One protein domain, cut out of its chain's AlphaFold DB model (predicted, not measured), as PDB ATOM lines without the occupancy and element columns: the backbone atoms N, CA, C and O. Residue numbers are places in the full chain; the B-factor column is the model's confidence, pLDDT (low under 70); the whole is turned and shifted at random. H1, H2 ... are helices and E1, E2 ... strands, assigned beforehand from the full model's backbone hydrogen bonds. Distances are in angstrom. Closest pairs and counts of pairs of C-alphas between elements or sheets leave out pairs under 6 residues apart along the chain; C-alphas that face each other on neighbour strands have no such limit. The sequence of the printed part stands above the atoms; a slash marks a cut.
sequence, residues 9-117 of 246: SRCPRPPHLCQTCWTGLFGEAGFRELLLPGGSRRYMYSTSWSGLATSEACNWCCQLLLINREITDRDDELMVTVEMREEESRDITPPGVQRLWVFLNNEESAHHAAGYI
ATOM      1  N   SER A   9     -48.908 -26.511 -23.221       52.50
ATOM      2  CA  SER A   9     -48.887 -27.492 -22.126       52.50
ATOM      3  C   SER A   9     -49.269 -28.931 -22.519       52.50
ATOM      4  O   SER A   9     -49.047 -29.850 -21.733       52.50
ATOM      5  N   ARG A  10     -49.829 -29.153 -23.717       60.47
ATOM      6  CA  ARG A  10     -50.174 -30.471 -24.279       60.47
ATOM      7  C   ARG A  10     -49.285 -30.894 -25.452       60.47
ATOM      8  O   ARG A  10     -49.455 -32.006 -25.950       60.47
ATOM      9  N   CYS A  11     -48.358 -30.046 -25.899       68.19
ATOM     10  CA  CYS A  11     -47.409 -30.419 -26.943       68.19
ATOM     11  C   CYS A  11     -46.297 -31.299 -26.348       68.19
ATOM     12  O   CYS A  11     -45.717 -30.938 -25.318       68.19
ATOM     13  N   PRO A  12     -45.981 -32.454 -26.963       81.25
ATOM     14  CA  PRO A  12     -44.878 -33.282 -26.502       81.25
ATOM     15  C   PRO A  12     -43.564 -32.508 -26.632       81.25
ATOM     16  O   PRO A  12     -43.332 -31.819 -27.626       81.25
ATOM     17  N   ARG A  13     -42.695 -32.638 -25.624       88.31
ATOM     18  CA  ARG A  13     -41.367 -32.021 -25.645       88.31
ATOM     19  C   ARG A  13     -40.580 -32.524 -26.863       88.31
ATOM     20  O   ARG A  13     -40.435 -33.742 -27.004       88.31
ATOM     21  N   PRO A  14     -39.998 -31.635 -27.685       88.12
ATOM     22  CA  PRO A  14     -39.132 -32.053 -28.777       88.12
ATOM     23  C   PRO A  14     -37.930 -32.874 -28.270       88.12
ATOM     24  O   PRO A  14     -37.376 -32.570 -27.208       88.12
ATOM     25  N   PRO A  15     -37.483 -33.905 -29.010       89.69
ATOM     26  CA  PRO A  15     -36.383 -34.770 -28.571       89.69
ATOM     27  C   PRO A  15     -35.042 -34.030 -28.455       89.69
ATOM     28  O   PRO A  15     -34.173 -34.462 -27.710       89.69
ATOM     29  N   HIS A  16     -34.895 -32.900 -29.150       92.94
ATOM     30  CA  HIS A  16     -33.680 -32.085 -29.198       92.94
ATOM     31  C   HIS A  16     -33.663 -30.924 -28.185       92.94
ATOM     32  O   HIS A  16     -32.850 -30.010 -28.308       92.94
ATOM     33  N   LEU A  17     -34.577 -30.911 -27.208       93.81
ATOM     34  CA  LEU A  17     -34.607 -29.929 -26.119       93.81
ATOM     35  C   LEU A  17     -34.655 -30.639 -24.767       93.81
ATOM     36  O   LEU A  17     -35.434 -31.573 -24.590       93.81
ATOM     37  N   CYS A  18     -33.880 -30.188 -23.779       93.56
ATOM     38  CA  CYS A  18     -34.035 -30.658 -22.399       93.56
ATOM     39  C   CYS A  18     -35.318 -30.089 -21.764       93.56
ATOM     40  O   CYS A  18     -35.944 -29.171 -22.301       93.56
ATOM     41  N   GLN A  19     -35.725 -30.637 -20.614       91.25
ATOM     42  CA  GLN A  19     -36.950 -30.210 -19.933       91.25
ATOM     43  C   GLN A  19     -36.920 -28.718 -19.579       91.25
ATOM     44  O   GLN A  19     -37.890 -28.020 -19.848       91.25
ATOM     45  N   THR A  20     -35.797 -28.226 -19.051       91.75
ATOM     46  CA  THR A  20     -35.631 -26.825 -18.641       91.75
ATOM     47  C   THR A  20     -35.802 -25.860 -19.813       91.75
ATOM     48  O   THR A  20     -36.554 -24.893 -19.711       91.75
ATOM     49  N   CYS A  21     -35.169 -26.142 -20.958       93.62
ATOM     50  CA  CYS A  21     -35.316 -25.320 -22.161       93.62
ATOM     51  C   CYS A  21     -36.750 -25.350 -22.704       93.62
ATOM     52  O   CYS A  21     -37.252 -24.318 -23.144       93.62
ATOM     53  N   TRP A  22     -37.409 -26.511 -22.645       92.06
ATOM     54  CA  TRP A  22     -38.784 -26.674 -23.113       92.06
ATOM     55  C   TRP A  22     -39.814 -25.945 -22.247       92.06
ATOM     56  O   TRP A  22     -40.766 -25.386 -22.776       92.06
ATOM     57  N   THR A  23     -39.642 -25.919 -20.925       91.00
ATOM     58  CA  THR A  23     -40.553 -25.184 -20.032       91.00
ATOM     59  C   THR A  23     -40.211 -23.700 -19.905       91.00
ATOM     60  O   THR A  23     -41.060 -22.929 -19.469       91.00
ATOM     61  N   GLY A  24     -38.982 -23.307 -20.253       92.50
ATOM     62  CA  GLY A  24     -38.491 -21.928 -20.214       92.50
ATOM     63  C   GLY A  24     -38.606 -21.217 -21.566       92.50
ATOM     64  O   GLY A  24     -39.707 -20.943 -22.039       92.50
ATOM     65  N   LEU A  25     -37.454 -20.926 -22.186       92.12
ATOM     66  CA  LEU A  25     -37.331 -20.152 -23.431       92.12
ATOM     67  C   LEU A  25     -38.227 -20.663 -24.573       92.12
ATOM     68  O   LEU A  25     -38.841 -19.862 -25.270       92.12
ATOM     69  N   PHE A  26     -38.311 -21.983 -24.762       90.50
ATOM     70  CA  PHE A  26     -39.132 -22.602 -25.814       90.50
ATOM     71  C   PHE A  26     -40.515 -23.035 -25.306       90.50
ATOM     72  O   PHE A  26     -41.213 -23.793 -25.976       90.50
ATOM     73  N   GLY A  27     -40.899 -22.588 -24.111       87.88
ATOM     74  CA  GLY A  27     -42.220 -22.796 -23.533       87.88
ATOM     75  C   GLY A  27     -43.163 -21.632 -23.822       87.88
ATOM     76  O   GLY A  27     -42.808 -20.652 -24.473       87.88
ATOM     77  N   GLU A  28     -44.387 -21.714 -23.297       84.12
ATOM     78  CA  GLU A  28     -45.421 -20.690 -23.513       84.12
ATOM     79  C   GLU A  28     -44.981 -19.294 -23.062       84.12
ATOM     80  O   GLU A  28     -45.216 -18.323 -23.778       84.12
ATOM     81  N   ALA A  29     -44.322 -19.191 -21.904       85.00
ATOM     82  CA  ALA A  29     -43.846 -17.918 -21.376       85.00
ATOM     83  C   ALA A  29     -42.772 -17.300 -22.282       85.00
ATOM     84  O   ALA A  29     -42.905 -16.144 -22.671       85.00
ATOM     85  N   GLY A  30     -41.761 -18.080 -22.679       88.81
ATOM     86  CA  GLY A  30     -40.698 -17.601 -23.561       88.81
ATOM     87  C   GLY A  30     -41.216 -17.184 -24.935       88.81
ATOM     88  O   GLY A  30     -40.904 -16.090 -25.406       88.81
ATOM     89  N   PHE A  31     -42.095 -17.988 -25.539       84.00
ATOM     90  CA  PHE A  31     -42.735 -17.621 -26.801       84.00
ATOM     91  C   PHE A  31     -43.625 -16.389 -26.675       84.00
ATOM     92  O   PHE A  31     -43.608 -15.552 -27.573       84.00
ATOM     93  N   ARG A  32     -44.396 -16.250 -25.592       83.44
ATOM     94  CA  ARG A  32     -45.219 -15.056 -25.380       83.44
ATOM     95  C   ARG A  32     -44.337 -13.816 -25.254       83.44
ATOM     96  O   ARG A  32     -44.619 -12.841 -25.930       83.44
ATOM     97  N   GLU A  33     -43.266 -13.853 -24.471       87.06
ATOM     98  CA  GLU A  33     -42.361 -12.703 -24.341       87.06
ATOM     99  C   GLU A  33     -41.691 -12.333 -25.673       87.06
ATOM    100  O   GLU A  33     -41.667 -11.163 -26.051       87.06
ATOM    101  N   LEU A  34     -41.190 -13.323 -26.422       87.69
ATOM    102  CA  LEU A  34     -40.445 -13.068 -27.657       87.69
ATOM    103  C   LEU A  34     -41.337 -12.735 -28.861       87.69
ATOM    104  O   LEU A  34     -40.921 -11.948 -29.699       87.69
ATOM    105  N   LEU A  35     -42.540 -13.309 -28.976       78.19
ATOM    106  CA  LEU A  35     -43.396 -13.189 -30.170       78.19
ATOM    107  C   LEU A  35     -44.496 -12.116 -30.065       78.19
ATOM    108  O   LEU A  35     -45.299 -11.978 -30.993       78.19
ATOM    109  N   LEU A  36     -44.590 -11.379 -28.951       69.88
ATOM    110  CA  LEU A  36     -45.574 -10.300 -28.812       69.88
ATOM    111  C   LEU A  36     -45.286  -9.150 -29.804       69.88
ATOM    112  O   LEU A  36     -44.132  -8.754 -29.962       69.88
ATOM    113  N   PRO A  37     -46.313  -8.570 -30.458       61.75
ATOM    114  CA  PRO A  37     -46.113  -7.489 -31.422       61.75
ATOM    115  C   PRO A  37     -45.484  -6.228 -30.805       61.75
ATOM    116  O   PRO A  37     -45.874  -5.800 -29.719       61.75
ATOM    117  N   GLY A  38     -44.599  -5.573 -31.565       58.41
ATOM    118  CA  GLY A  38     -44.101  -4.217 -31.308       58.41
ATOM    119  C   GLY A  38     -42.813  -4.146 -30.480       58.41
ATOM    120  O   GLY A  38     -42.855  -4.291 -29.261       58.41
ATOM    121  N   GLY A  39     -41.695  -3.802 -31.134       62.81
ATOM    122  CA  GLY A  39     -40.407  -3.444 -30.516       62.81
ATOM    123  C   GLY A  39     -39.429  -4.603 -30.277       62.81
ATOM    124  O   GLY A  39     -39.755  -5.763 -30.498       62.81
ATOM    125  N   SER A  40     -38.218  -4.267 -29.815       67.75
ATOM    126  CA  SER A  40     -37.228  -5.238 -29.325       67.75
ATOM    127  C   SER A  40     -37.702  -5.855 -28.006       67.75
ATOM    128  O   SER A  40     -38.047  -5.130 -27.064       67.75
ATOM    129  N   ARG A  41     -37.757  -7.192 -27.946       81.69
ATOM    130  CA  ARG A  41     -38.198  -7.953 -26.768       81.69
ATOM    131  C   ARG A  41     -37.141  -8.954 -26.345       81.69
ATOM    132  O   ARG A  41     -36.504  -9.584 -27.187       81.69
ATOM    133  N   ARG A  42     -36.970  -9.082 -25.030       89.44
ATOM    134  CA  ARG A  42     -35.924  -9.884 -24.396       89.44
ATOM    135  C   ARG A  42     -36.539 -10.892 -23.434       89.44
ATOM    136  O   ARG A  42     -37.364 -10.522 -22.608       89.44
ATOM    137  N   TYR A  43     -36.087 -12.137 -23.511       92.75
ATOM    138  CA  TYR A  43     -36.340 -13.174 -22.519       92.75
ATOM    139  C   TYR A  43     -35.041 -13.472 -21.771       92.75
ATOM    140  O   TYR A  43     -34.020 -13.757 -22.397       92.75
ATOM    141  N   MET A  44     -35.076 -13.405 -20.442       92.62
ATOM    142  CA  MET A  44     -33.898 -13.561 -19.586       92.62
ATOM    143  C   MET A  44     -34.083 -14.740 -18.637       92.62
ATOM    144  O   MET A  44     -35.148 -14.891 -18.038       92.62
ATOM    145  N   TYR A  45     -33.054 -15.569 -18.477       93.69
ATOM    146  CA  TYR A  45     -33.060 -16.658 -17.498       93.69
ATOM    147  C   TYR A  45     -31.640 -17.040 -17.073       93.69
ATOM    148  O   TYR A  45     -30.694 -16.938 -17.858       93.69
ATOM    149  N   SER A  46     -31.485 -17.445 -15.812       93.06
ATOM    150  CA  SER A  46     -30.204 -17.885 -15.259       93.06
ATOM    151  C   SER A  46     -30.039 -19.396 -15.384       93.06
ATOM    152  O   SER A  46     -31.011 -20.156 -15.403       93.06
ATOM    153  N   THR A  47     -28.794 -19.831 -15.517       92.69
ATOM    154  CA  THR A  47     -28.368 -21.233 -15.585       92.69
ATOM    155  C   THR A  47     -26.894 -21.309 -15.186       92.69
ATOM    156  O   THR A  47     -26.297 -20.280 -14.898       92.69
ATOM    157  N   SER A  48     -26.287 -22.495 -15.220       91.88
ATOM    158  CA  SER A  48     -24.837 -22.646 -15.095       91.88
ATOM    159  C   SER A  48     -24.204 -23.401 -16.264       91.88
ATOM    160  O   SER A  48     -24.884 -24.190 -16.930       91.88
ATOM    161  N   TRP A  49     -22.907 -23.198 -16.516       89.75
ATOM    162  CA  TRP A  49     -22.167 -23.955 -17.537       89.75
ATOM    163  C   TRP A  49     -22.153 -25.451 -17.228       89.75
ATOM    164  O   TRP A  49     -22.418 -26.269 -18.116       89.75
ATOM    165  N   SER A  50     -21.919 -25.807 -15.964       89.12
ATOM    166  CA  SER A  50     -21.997 -27.181 -15.466       89.12
ATOM    167  C   SER A  50     -23.378 -27.801 -15.702       89.12
ATOM    168  O   SER A  50     -23.477 -28.934 -16.174       89.12
ATOM    169  N   GLY A  51     -24.454 -27.044 -15.464       88.69
ATOM    170  CA  GLY A  51     -25.830 -27.469 -15.702       88.69
ATOM    171  C   GLY A  51     -26.124 -27.696 -17.185       88.69
ATOM    172  O   GLY A  51     -26.713 -28.718 -17.544       88.69
ATOM    173  N   LEU A  52     -25.664 -26.802 -18.065       90.19
ATOM    174  CA  LEU A  52     -25.816 -26.951 -19.517       90.19
ATOM    175  C   LEU A  52     -25.095 -28.199 -20.047       90.19
ATOM    176  O   LEU A  52     -25.642 -28.897 -20.904       90.19
ATOM    177  N   ALA A  53     -23.909 -28.514 -19.513       86.62
ATOM    178  CA  ALA A  53     -23.109 -29.673 -19.917       86.62
ATOM    179  C   ALA A  53     -23.792 -31.025 -19.636       86.62
ATOM    180  O   ALA A  53     -23.488 -32.011 -20.301       86.62
ATOM    181  N   THR A  54     -24.757 -31.080 -18.713       86.94
ATOM    182  CA  THR A  54     -25.522 -32.311 -18.430       86.94
ATOM    183  C   THR A  54     -26.522 -32.691 -19.529       86.94
ATOM    184  O   THR A  54     -27.052 -33.801 -19.532       86.94
ATOM    185  N   SER A  55     -26.816 -31.777 -20.460       82.19
ATOM    186  CA  SER A  55     -27.880 -31.917 -21.459       82.19
ATOM    187  C   SER A  55     -27.329 -32.156 -22.872       82.19
ATOM    188  O   SER A  55     -27.583 -31.364 -23.778       82.19
ATOM    189  N   GLU A  56     -26.611 -33.266 -23.079       72.50
ATOM    190  CA  GLU A  56     -25.873 -33.568 -24.325       72.50
ATOM    191  C   GLU A  56     -26.730 -33.617 -25.606       72.50
ATOM    192  O   GLU A  56     -26.221 -33.386 -26.698       72.50
ATOM    193  N   ALA A  57     -28.034 -33.893 -25.495       86.81
ATOM    194  CA  ALA A  57     -28.954 -33.945 -26.638       86.81
ATOM    195  C   ALA A  57     -29.752 -32.642 -26.858       86.81
ATOM    196  O   ALA A  57     -30.579 -32.568 -27.769       86.81
ATOM    197  N   CYS A  58     -29.568 -31.626 -26.008       95.06
ATOM    198  CA  CYS A  58     -30.307 -30.372 -26.111       95.06
ATOM    199  C   CYS A  58     -29.584 -29.397 -27.040       95.06
ATOM    200  O   CYS A  58     -28.574 -28.809 -26.658       95.06
ATOM    201  N   ASN A  59     -30.157 -29.142 -28.217       94.56
ATOM    202  CA  ASN A  59     -29.581 -28.239 -29.212       94.56
ATOM    203  C   ASN A  59     -29.276 -26.857 -28.630       94.56
ATOM    204  O   ASN A  59     -28.219 -26.303 -28.903       94.56
ATOM    205  N   TRP A  60     -30.171 -26.306 -27.811       94.31
ATOM    206  CA  TRP A  60     -29.958 -24.987 -27.220       94.31
ATOM    207  C   TRP A  60     -28.815 -24.972 -26.199       94.31
ATOM    208  O   TRP A  60     -27.956 -24.098 -26.264       94.31
ATOM    209  N   CYS A  61     -28.749 -25.966 -25.305       94.19
ATOM    210  CA  CYS A  61     -27.636 -26.088 -24.360       94.19
ATOM    211  C   CYS A  61     -26.307 -26.268 -25.100       94.19
ATOM    212  O   CYS A  61     -25.335 -25.589 -24.782       94.19
ATOM    213  N   CYS A  62     -26.277 -27.119 -26.129       92.38
ATOM    214  CA  CYS A  62     -25.099 -27.310 -26.967       92.38
ATOM    215  C   CYS A  62     -24.676 -26.018 -27.674       92.38
ATOM    216  O   CYS A  62     -23.487 -25.722 -27.711       92.38
ATOM    217  N   GLN A  63     -25.619 -25.228 -28.197       91.44
ATOM    218  CA  GLN A  63     -25.307 -23.936 -28.818       91.44
ATOM    219  C   GLN A  63     -24.672 -22.963 -27.821       91.44
ATOM    220  O   GLN A  63     -23.637 -22.379 -28.124       91.44
ATOM    221  N   LEU A  64     -25.217 -22.843 -26.606       91.25
ATOM    222  CA  LEU A  64     -24.616 -22.007 -25.559       91.25
ATOM    223  C   LEU A  64     -23.206 -22.477 -25.176       91.25
ATOM    224  O   LEU A  64     -22.305 -21.659 -25.021       91.25
ATOM    225  N   LEU A  65     -22.982 -23.790 -25.079       89.56
ATOM    226  CA  LEU A  65     -21.655 -24.353 -24.802       89.56
ATOM    227  C   LEU A  65     -20.656 -24.116 -25.942       89.56
ATOM    228  O   LEU A  65     -19.462 -23.989 -25.684       89.56
ATOM    229  N   LEU A  66     -21.117 -24.071 -27.197       88.00
ATOM    230  CA  LEU A  66     -20.269 -23.726 -28.339       88.00
ATOM    231  C   LEU A  66     -19.853 -22.257 -28.292       88.00
ATOM    232  O   LEU A  66     -18.670 -21.980 -28.464       88.00
ATOM    233  N   ILE A  67     -20.790 -21.359 -27.982       84.31
ATOM    234  CA  ILE A  67     -20.509 -19.937 -27.750       84.31
ATOM    235  C   ILE A  67     -19.472 -19.773 -26.625       84.31
ATOM    236  O   ILE A  67     -18.527 -19.002 -26.758       84.31
ATOM    237  N   ASN A  68     -19.590 -20.556 -25.546       75.69
ATOM    238  CA  ASN A  68     -18.668 -20.506 -24.409       75.69
ATOM    239  C   ASN A  68     -17.211 -20.834 -24.754       75.69
ATOM    240  O   ASN A  68     -16.306 -20.390 -24.059       75.69
ATOM    241  N   ARG A  69     -16.945 -21.623 -25.806       72.88
ATOM    242  CA  ARG A  69     -15.560 -21.988 -26.168       72.88
ATOM    243  C   ARG A  69     -14.701 -20.774 -26.522       72.88
ATOM    244  O   ARG A  69     -13.477 -20.884 -26.509       72.88
ATOM    245  N   GLU A  70     -15.338 -19.655 -26.843       66.19
ATOM    246  CA  GLU A  70     -14.695 -18.392 -27.196       66.19
ATOM    247  C   GLU A  70     -14.588 -17.429 -25.997       66.19
ATOM    248  O   GLU A  70     -13.916 -16.405 -26.095       66.19
ATOM    249  N   ILE A  71     -15.191 -17.772 -24.851       67.31
ATOM    250  CA  ILE A  71     -15.215 -16.964 -23.626       67.31
ATOM    251  C   ILE A  71     -14.139 -17.475 -22.664       67.31
ATOM    252  O   ILE A  71     -14.001 -18.671 -22.415       67.31
ATOM    253  N   THR A  72     -13.328 -16.563 -22.132       59.06
ATOM    254  CA  THR A  72     -12.153 -16.897 -21.309       59.06
ATOM    255  C   THR A  72     -12.411 -16.865 -19.800       59.06
ATOM    256  O   THR A  72     -11.560 -17.351 -19.047       59.06
ATOM    257  N   ASP A  73     -13.558 -16.340 -19.353       60.91
ATOM    258  CA  ASP A  73     -13.891 -16.163 -17.934       60.91
ATOM    259  C   ASP A  73     -14.761 -17.303 -17.369       60.91
ATOM    260  O   ASP A  73     -15.606 -17.869 -18.061       60.91
ATOM    261  N   ARG A  74     -14.491 -17.685 -16.115       60.09
ATOM    262  CA  ARG A  74     -14.809 -18.998 -15.515       60.09
ATOM    263  C   ARG A  74     -15.794 -18.934 -14.340       60.09
ATOM    264  O   ARG A  74     -15.673 -19.745 -13.420       60.09
ATOM    265  N   ASP A  75     -16.726 -17.987 -14.330       75.25
ATOM    266  CA  ASP A  75     -17.876 -18.111 -13.427       75.25
ATOM    267  C   ASP A  75     -18.801 -19.214 -13.959       75.25
ATOM    268  O   ASP A  75     -19.066 -19.270 -15.160       75.25
ATOM    269  N   ASP A  76     -19.224 -20.131 -13.087       85.50
ATOM    270  CA  ASP A  76     -20.149 -21.199 -13.477       85.50
ATOM    271  C   ASP A  76     -21.561 -20.642 -13.669       85.50
ATOM    272  O   ASP A  76     -22.305 -21.188 -14.476       85.50
ATOM    273  N   GLU A  77     -21.916 -19.550 -12.982       89.94
ATOM    274  CA  GLU A  77     -23.196 -18.861 -13.151       89.94
ATOM    275  C   GLU A  77     -23.261 -18.127 -14.498       89.94
ATOM    276  O   GLU A  77     -22.348 -17.410 -14.906       89.94
ATOM    277  N   LEU A  78     -24.386 -18.288 -15.194       89.19
ATOM    278  CA  LEU A  78     -24.621 -17.740 -16.521       89.19
ATOM    279  C   LEU A  78     -25.988 -17.065 -16.587       89.19
ATOM    280  O   LEU A  78     -27.035 -17.698 -16.421       89.19
ATOM    281  N   MET A  79     -25.983 -15.780 -16.937       91.88
ATOM    282  CA  MET A  79     -27.194 -15.054 -17.306       91.88
ATOM    283  C   MET A  79     -27.350 -15.069 -18.825       91.88
ATOM    284  O   MET A  79     -26.516 -14.514 -19.537       91.88
ATOM    285  N   VAL A  80     -28.423 -15.680 -19.331       93.06
ATOM    286  CA  VAL A  80     -28.722 -15.701 -20.768       93.06
ATOM    287  C   VAL A  80     -29.854 -14.732 -21.069       93.06
ATOM    288  O   VAL A  80     -30.943 -14.843 -20.504       93.06
ATOM    289  N   THR A  81     -29.607 -13.831 -22.014       92.94
ATOM    290  CA  THR A  81     -30.604 -12.921 -22.572       92.94
ATOM    291  C   THR A  81     -30.800 -13.254 -24.043       92.94
ATOM    292  O   THR A  81     -29.865 -13.203 -24.839       92.94
ATOM    293  N   VAL A  82     -32.030 -13.592 -24.410       93.50
ATOM    294  CA  VAL A  82     -32.431 -13.839 -25.793       93.50
ATOM    295  C   VAL A  82     -33.276 -12.672 -26.258       93.50
ATOM    296  O   VAL A  82     -34.318 -12.405 -25.671       93.50
ATOM    297  N   GLU A  83     -32.839 -11.980 -27.300       91.44
ATOM    298  CA  GLU A  83     -33.587 -10.894 -27.925       91.44
ATOM    299  C   GLU A  83     -34.116 -11.345 -29.283       91.44
ATOM    300  O   GLU A  83     -33.375 -11.915 -30.083       91.44
ATOM    301  N   MET A  84     -35.383 -11.058 -29.564       90.19
ATOM    302  CA  MET A  84     -35.945 -11.208 -30.901       90.19
ATOM    303  C   MET A  84     -36.461  -9.857 -31.382       90.19
ATOM    304  O   MET A  84     -37.188  -9.162 -30.671       90.19
ATOM    305  N   ARG A  85     -36.076  -9.485 -32.602       88.50
ATOM    306  CA  ARG A  85     -36.565  -8.286 -33.288       88.50
ATOM    307  C   ARG A  85     -36.477  -8.458 -34.801       88.50
ATOM    308  O   ARG A  85     -35.844  -9.393 -35.298       88.50
ATOM    309  N   GLU A  86     -37.144  -7.568 -35.521       89.19
ATOM    310  CA  GLU A  86     -37.015  -7.467 -36.972       89.19
ATOM    311  C   GLU A  86     -35.607  -6.984 -37.340       89.19
ATOM    312  O   GLU A  86     -35.007  -6.169 -36.638       89.19
ATOM    313  N   GLU A  87     -35.059  -7.528 -38.419       87.38
ATOM    314  CA  GLU A  87     -33.782  -7.093 -38.966       87.38
ATOM    315  C   GLU A  87     -34.010  -5.873 -39.865       87.38
ATOM    316  O   GLU A  87     -34.783  -5.918 -40.822       87.38
ATOM    317  N   GLU A  88     -33.337  -4.771 -39.535       82.88
ATOM    318  CA  GLU A  88     -33.559  -3.455 -40.153       82.88
ATOM    319  C   GLU A  88     -32.774  -3.269 -41.462       82.88
ATOM    320  O   GLU A  88     -32.892  -2.238 -42.132       82.88
ATOM    321  N   SER A  89     -31.954  -4.255 -41.839       83.69
ATOM    322  CA  SER A  89     -31.195  -4.209 -43.085       83.69
ATOM    323  C   SER A  89     -32.122  -4.091 -44.294       83.69
ATOM    324  O   SER A  89     -33.064  -4.865 -44.467       83.69
ATOM    325  N   ARG A  90     -31.798  -3.149 -45.185       75.81
ATOM    326  CA  ARG A  90     -32.508  -2.963 -46.460       75.81
ATOM    327  C   ARG A  90     -32.250  -4.095 -47.453       75.81
ATOM    328  O   ARG A  90     -33.026  -4.257 -48.387       75.81
ATOM    329  N   ASP A  91     -31.203  -4.884 -47.227       82.00
ATOM    330  CA  ASP A  91     -30.791  -5.981 -48.107       82.00
ATOM    331  C   ASP A  91     -31.457  -7.316 -47.734       82.00
ATOM    332  O   ASP A  91     -30.996  -8.390 -48.123       82.00
ATOM    333  N   ILE A  92     -32.542  -7.273 -46.952       82.94
ATOM    334  CA  ILE A  92     -33.257  -8.460 -46.490       82.94
ATOM    335  C   ILE A  92     -34.615  -8.591 -47.143       82.94
ATOM    336  O   ILE A  92     -35.429  -7.672 -47.180       82.94
ATOM    337  N   THR A  93     -34.855  -9.797 -47.646       79.06
ATOM    338  CA  THR A  93     -36.106 -10.193 -48.276       79.06
ATOM    339  C   THR A  93     -36.609 -11.486 -47.631       79.06
ATOM    340  O   THR A  93     -35.839 -12.444 -47.519       79.06
ATOM    341  N   PRO A  94     -37.891 -11.552 -47.231       82.00
ATOM    342  CA  PRO A  94     -38.867 -10.455 -47.239       82.00
ATOM    343  C   PRO A  94     -38.588  -9.395 -46.147       82.00
ATOM    344  O   PRO A  94     -37.906  -9.698 -45.168       82.00
ATOM    345  N   PRO A  95     -39.120  -8.165 -46.271       83.88
ATOM    346  CA  PRO A  95     -39.100  -7.188 -45.181       83.88
ATOM    347  C   PRO A  95     -39.753  -7.741 -43.904       83.88
ATOM    348  O   PRO A  95     -40.704  -8.521 -43.980       83.88
ATOM    349  N   GLY A  96     -39.259  -7.331 -42.732       86.12
ATOM    350  CA  GLY A  96     -39.786  -7.777 -41.432       86.12
ATOM    351  C   GLY A  96     -39.300  -9.163 -40.989       86.12
ATOM    352  O   GLY A  96     -39.880  -9.770 -40.090       86.12
ATOM    353  N   VAL A  97     -38.244  -9.700 -41.613       89.69
ATOM    354  CA  VAL A  97     -37.607 -10.941 -41.148       89.69
ATOM    355  C   VAL A  97     -37.097 -10.762 -39.726       89.69
ATOM    356  O   VAL A  97     -36.339  -9.841 -39.431       89.69
ATOM    357  N   GLN A  98     -37.477 -11.692 -38.857       89.69
ATOM    358  CA  GLN A  98     -37.009 -11.724 -37.483       89.69
ATOM    359  C   GLN A  98     -35.687 -12.472 -37.356       89.69
ATOM    360  O   GLN A  98     -35.463 -13.534 -37.951       89.69
ATOM    361  N   ARG A  99     -34.828 -11.935 -36.499       90.19
ATOM    362  CA  ARG A  99     -33.587 -12.571 -36.079       90.19
ATOM    363  C   ARG A  99     -33.590 -12.705 -34.557       90.19
ATOM    364  O   ARG A  99     -34.267 -11.965 -33.845       90.19
ATOM    365  N   LEU A 100     -32.903 -13.733 -34.083       91.38
ATOM    366  CA  LEU A 100     -32.681 -14.017 -32.675       91.38
ATOM    367  C   LEU A 100     -31.244 -13.639 -32.345       91.38
ATOM    368  O   LEU A 100     -30.338 -14.063 -33.059       91.38
ATOM    369  N   TRP A 101     -31.043 -12.887 -31.271       91.94
ATOM    370  CA  TRP A 101     -29.740 -12.537 -30.719       91.94
ATOM    371  C   TRP A 101     -29.602 -13.121 -29.321       91.94
ATOM    372  O   TRP A 101     -30.554 -13.137 -28.542       91.94
ATOM    373  N   VAL A 102     -28.403 -13.593 -29.008       92.62
ATOM    374  CA  VAL A 102     -28.049 -14.154 -27.707       92.62
ATOM    375  C   VAL A 102     -26.982 -13.278 -27.084       92.62
ATOM    376  O   VAL A 102     -25.944 -13.028 -27.698       92.62
ATOM    377  N   PHE A 103     -27.233 -12.842 -25.859       91.25
ATOM    378  CA  PHE A 103     -26.300 -12.098 -25.030       91.25
ATOM    379  C   PHE A 103     -26.070 -12.889 -23.750       91.25
ATOM    380  O   PHE A 103     -27.015 -13.424 -23.164       91.25
ATOM    381  N   LEU A 104     -24.815 -12.965 -23.330       89.75
ATOM    382  CA  LEU A 104     -24.413 -13.644 -22.109       89.75
ATOM    383  C   LEU A 104     -23.938 -12.599 -21.100       89.75
ATOM    384  O   LEU A 104     -23.363 -11.582 -21.478       89.75
ATOM    385  N   ASN A 105     -24.244 -12.828 -19.824       87.06
ATOM    386  CA  ASN A 105     -23.782 -12.029 -18.685       87.06
ATOM    387  C   ASN A 105     -24.048 -10.517 -18.800       87.06
ATOM    388  O   ASN A 105     -23.298  -9.699 -18.280       87.06
ATOM    389  N   ASN A 106     -25.166 -10.154 -19.440       73.00
ATOM    390  CA  ASN A 106     -25.600  -8.770 -19.659       73.00
ATOM    391  C   ASN A 106     -24.579  -7.897 -20.412       73.00
ATOM    392  O   ASN A 106     -24.589  -6.676 -20.262       73.00
ATOM    393  N   GLU A 107     -23.726  -8.488 -21.254       72.44
ATOM    394  CA  GLU A 107     -22.911  -7.703 -22.179       72.44
ATOM    395  C   GLU A 107     -23.804  -7.059 -23.250       72.44
ATOM    396  O   GLU A 107     -24.290  -7.715 -24.168       72.44
ATOM    397  N   GLU A 108     -24.044  -5.753 -23.125       65.19
ATOM    398  CA  GLU A 108     -24.921  -5.013 -24.045       65.19
ATOM    399  C   GLU A 108     -24.226  -4.601 -25.353       65.19
ATOM    400  O   GLU A 108     -24.891  -4.276 -26.337       65.19
ATOM    401  N   SER A 109     -22.890  -4.619 -25.384       65.44
ATOM    402  CA  SER A 109     -22.093  -4.051 -26.480       65.44
ATOM    403  C   SER A 109     -21.940  -4.984 -27.685       65.44
ATOM    404  O   SER A 109     -21.722  -4.506 -28.798       65.44
ATOM    405  N   ALA A 110     -22.048  -6.302 -27.489       78.88
ATOM    406  CA  ALA A 110     -21.948  -7.288 -28.559       78.88
ATOM    407  C   ALA A 110     -22.803  -8.524 -28.251       78.88
ATOM    408  O   ALA A 110     -22.797  -9.061 -27.146       78.88
ATOM    409  N   HIS A 111     -23.544  -8.996 -29.253       86.56
ATOM    410  CA  HIS A 111     -24.195 -10.298 -29.159       86.56
ATOM    411  C   HIS A 111     -23.143 -11.398 -29.301       86.56
ATOM    412  O   HIS A 111     -22.196 -11.267 -30.072       86.56
ATOM    413  N   HIS A 112     -23.352 -12.500 -28.597       90.38
ATOM    414  CA  HIS A 112     -22.477 -13.665 -28.639       90.38
ATOM    415  C   HIS A 112     -22.878 -14.653 -29.742       90.38
ATOM    416  O   HIS A 112     -22.056 -15.396 -30.265       90.38
ATOM    417  N   ALA A 113     -24.157 -14.657 -30.117       90.56
ATOM    418  CA  ALA A 113     -24.647 -15.378 -31.280       90.56
ATOM    419  C   ALA A 113     -25.876 -14.689 -31.855       90.56
ATOM    420  O   ALA A 113     -26.611 -13.999 -31.145       90.56
ATOM    421  N   ALA A 114     -26.115 -14.892 -33.146       91.19
ATOM    422  CA  ALA A 114     -27.353 -14.469 -33.768       91.19
ATOM    423  C   ALA A 114     -27.728 -15.355 -34.956       91.19
ATOM    424  O   ALA A 114     -26.861 -15.806 -35.705       91.19
ATOM    425  N   GLY A 115     -29.025 -15.562 -35.172       89.75
ATOM    426  CA  GLY A 115     -29.533 -16.428 -36.235       89.75
ATOM    427  C   GLY A 115     -30.941 -16.057 -36.678       89.75
ATOM    428  O   GLY A 115     -31.752 -15.586 -35.885       89.75
ATOM    429  N   TYR A 116     -31.232 -16.248 -37.963       90.12
ATOM    430  CA  TYR A 116     -32.569 -16.006 -38.505       90.12
ATOM    431  C   TYR A 116     -33.556 -17.057 -38.012       90.12
ATOM    432  O   TYR A 116     -33.269 -18.256 -38.064       90.12
ATOM    433  N   ILE A 117     -34.738 -16.609 -37.593       88.00
ATOM    434  CA  ILE A 117     -35.827 -17.503 -37.205       88.00
ATOM    435  C   ILE A 117     -36.677 -17.773 -38.437       88.00
ATOM    436  O   ILE A 117     -37.044 -16.849 -39.157       88.00
TER     437      ILE A 117
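Overview. This is residues 9 to 117 of the 246 residues of the protein "HET domain-containing protein" of Aspergillus flavus (UniProt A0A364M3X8). A four-stranded antiparallel sheet, twisted, has two of its four helices, H2 and H4, over one face. H2 packs along E1 and E2, H4 sits by the other half of the sheet and touches the short H3 that follows E1, and H1 lies farther out, between H2 and H4. The printed part has 109 residues, with four named helices and four named strands in the order H1 H2 E1 H3 H4 E2 E3 E4, and the sheet's order is E1 E2 E3 E4. The class is mixed, helices and strands. The whole is compact, with a radius of gyration of the C-alphas of 14.6 A, and flat, spanning 40 by 39 by 19 A.

Along the chain. In the sheet, E1 is residues 41 to 48, 23.0 A long; E2 is residues 77 to 86, 29.8 A, from C-alpha 77 at (-23.196, -18.861, -13.151); E3 is residues 98 to 104, 20.0 A; E4 is residues 113 to 116, ending at C-alpha 116 at (-32.569, -16.006, -38.505). H1 is residues 19 to 23, beginning at C-alpha 19 at (-36.950, -30.210, -19.933). H2 is residues 28 to 35, 10.2 A; H3 is residues 49 to 53; H4 is residues 59 to 68, 14.2 A.

Arrangement. E1 and E2 are antiparallel at 159 degrees, with N 43 and O 82 2.8 A apart, within hydrogen-bond range. E2, E3 and E4 form a meander, each strand the antiparallel neighbour of the one before. In the hairpin of E2 and E3, N 83 and O 101 are 2.8 A apart; in that of E3 and E4, N 100 and O 115 are 2.8 A apart. H2 and H4 on one face of the sheet make two layers. H2 has a height over the sheet of 8.7 A and runs along the strands, at 23 degrees to E1 on the local plane; the closest C-alphas of H2 and E1 are those of Leu 34 and Arg 41, 5.7 A. It is only just over E2 as well, where 3 of its 8 C-alphas fall. The closest C-alphas of H4 and E4 are those of Ile 67 and Ala 113, 7.1 A. H3 only grazes the sheet and touches H4, closest at the C-alphas of Leu 52 and Cys 61, 5.2 A. H1 is not on the sheet; it is close to H4 but not clearly touching, with the C-alphas of Cys 21 and Trp 60 closest at 7.4 A. Every O i to N i+4 pair is within hydrogen-bond range in H1, H2, H3 and H4.

Size, cuts and confidence. The C-alphas farthest apart, of Thr 54 and Arg 90, are 41.2 A apart. The printed part has no cut, and the link from E2 to E3, 11 residues, is long. The mean pLDDT of the printed part is 84.4; residues 9 to 11, 36 to 40, 70 to 74 and 108 to 109 are under 70.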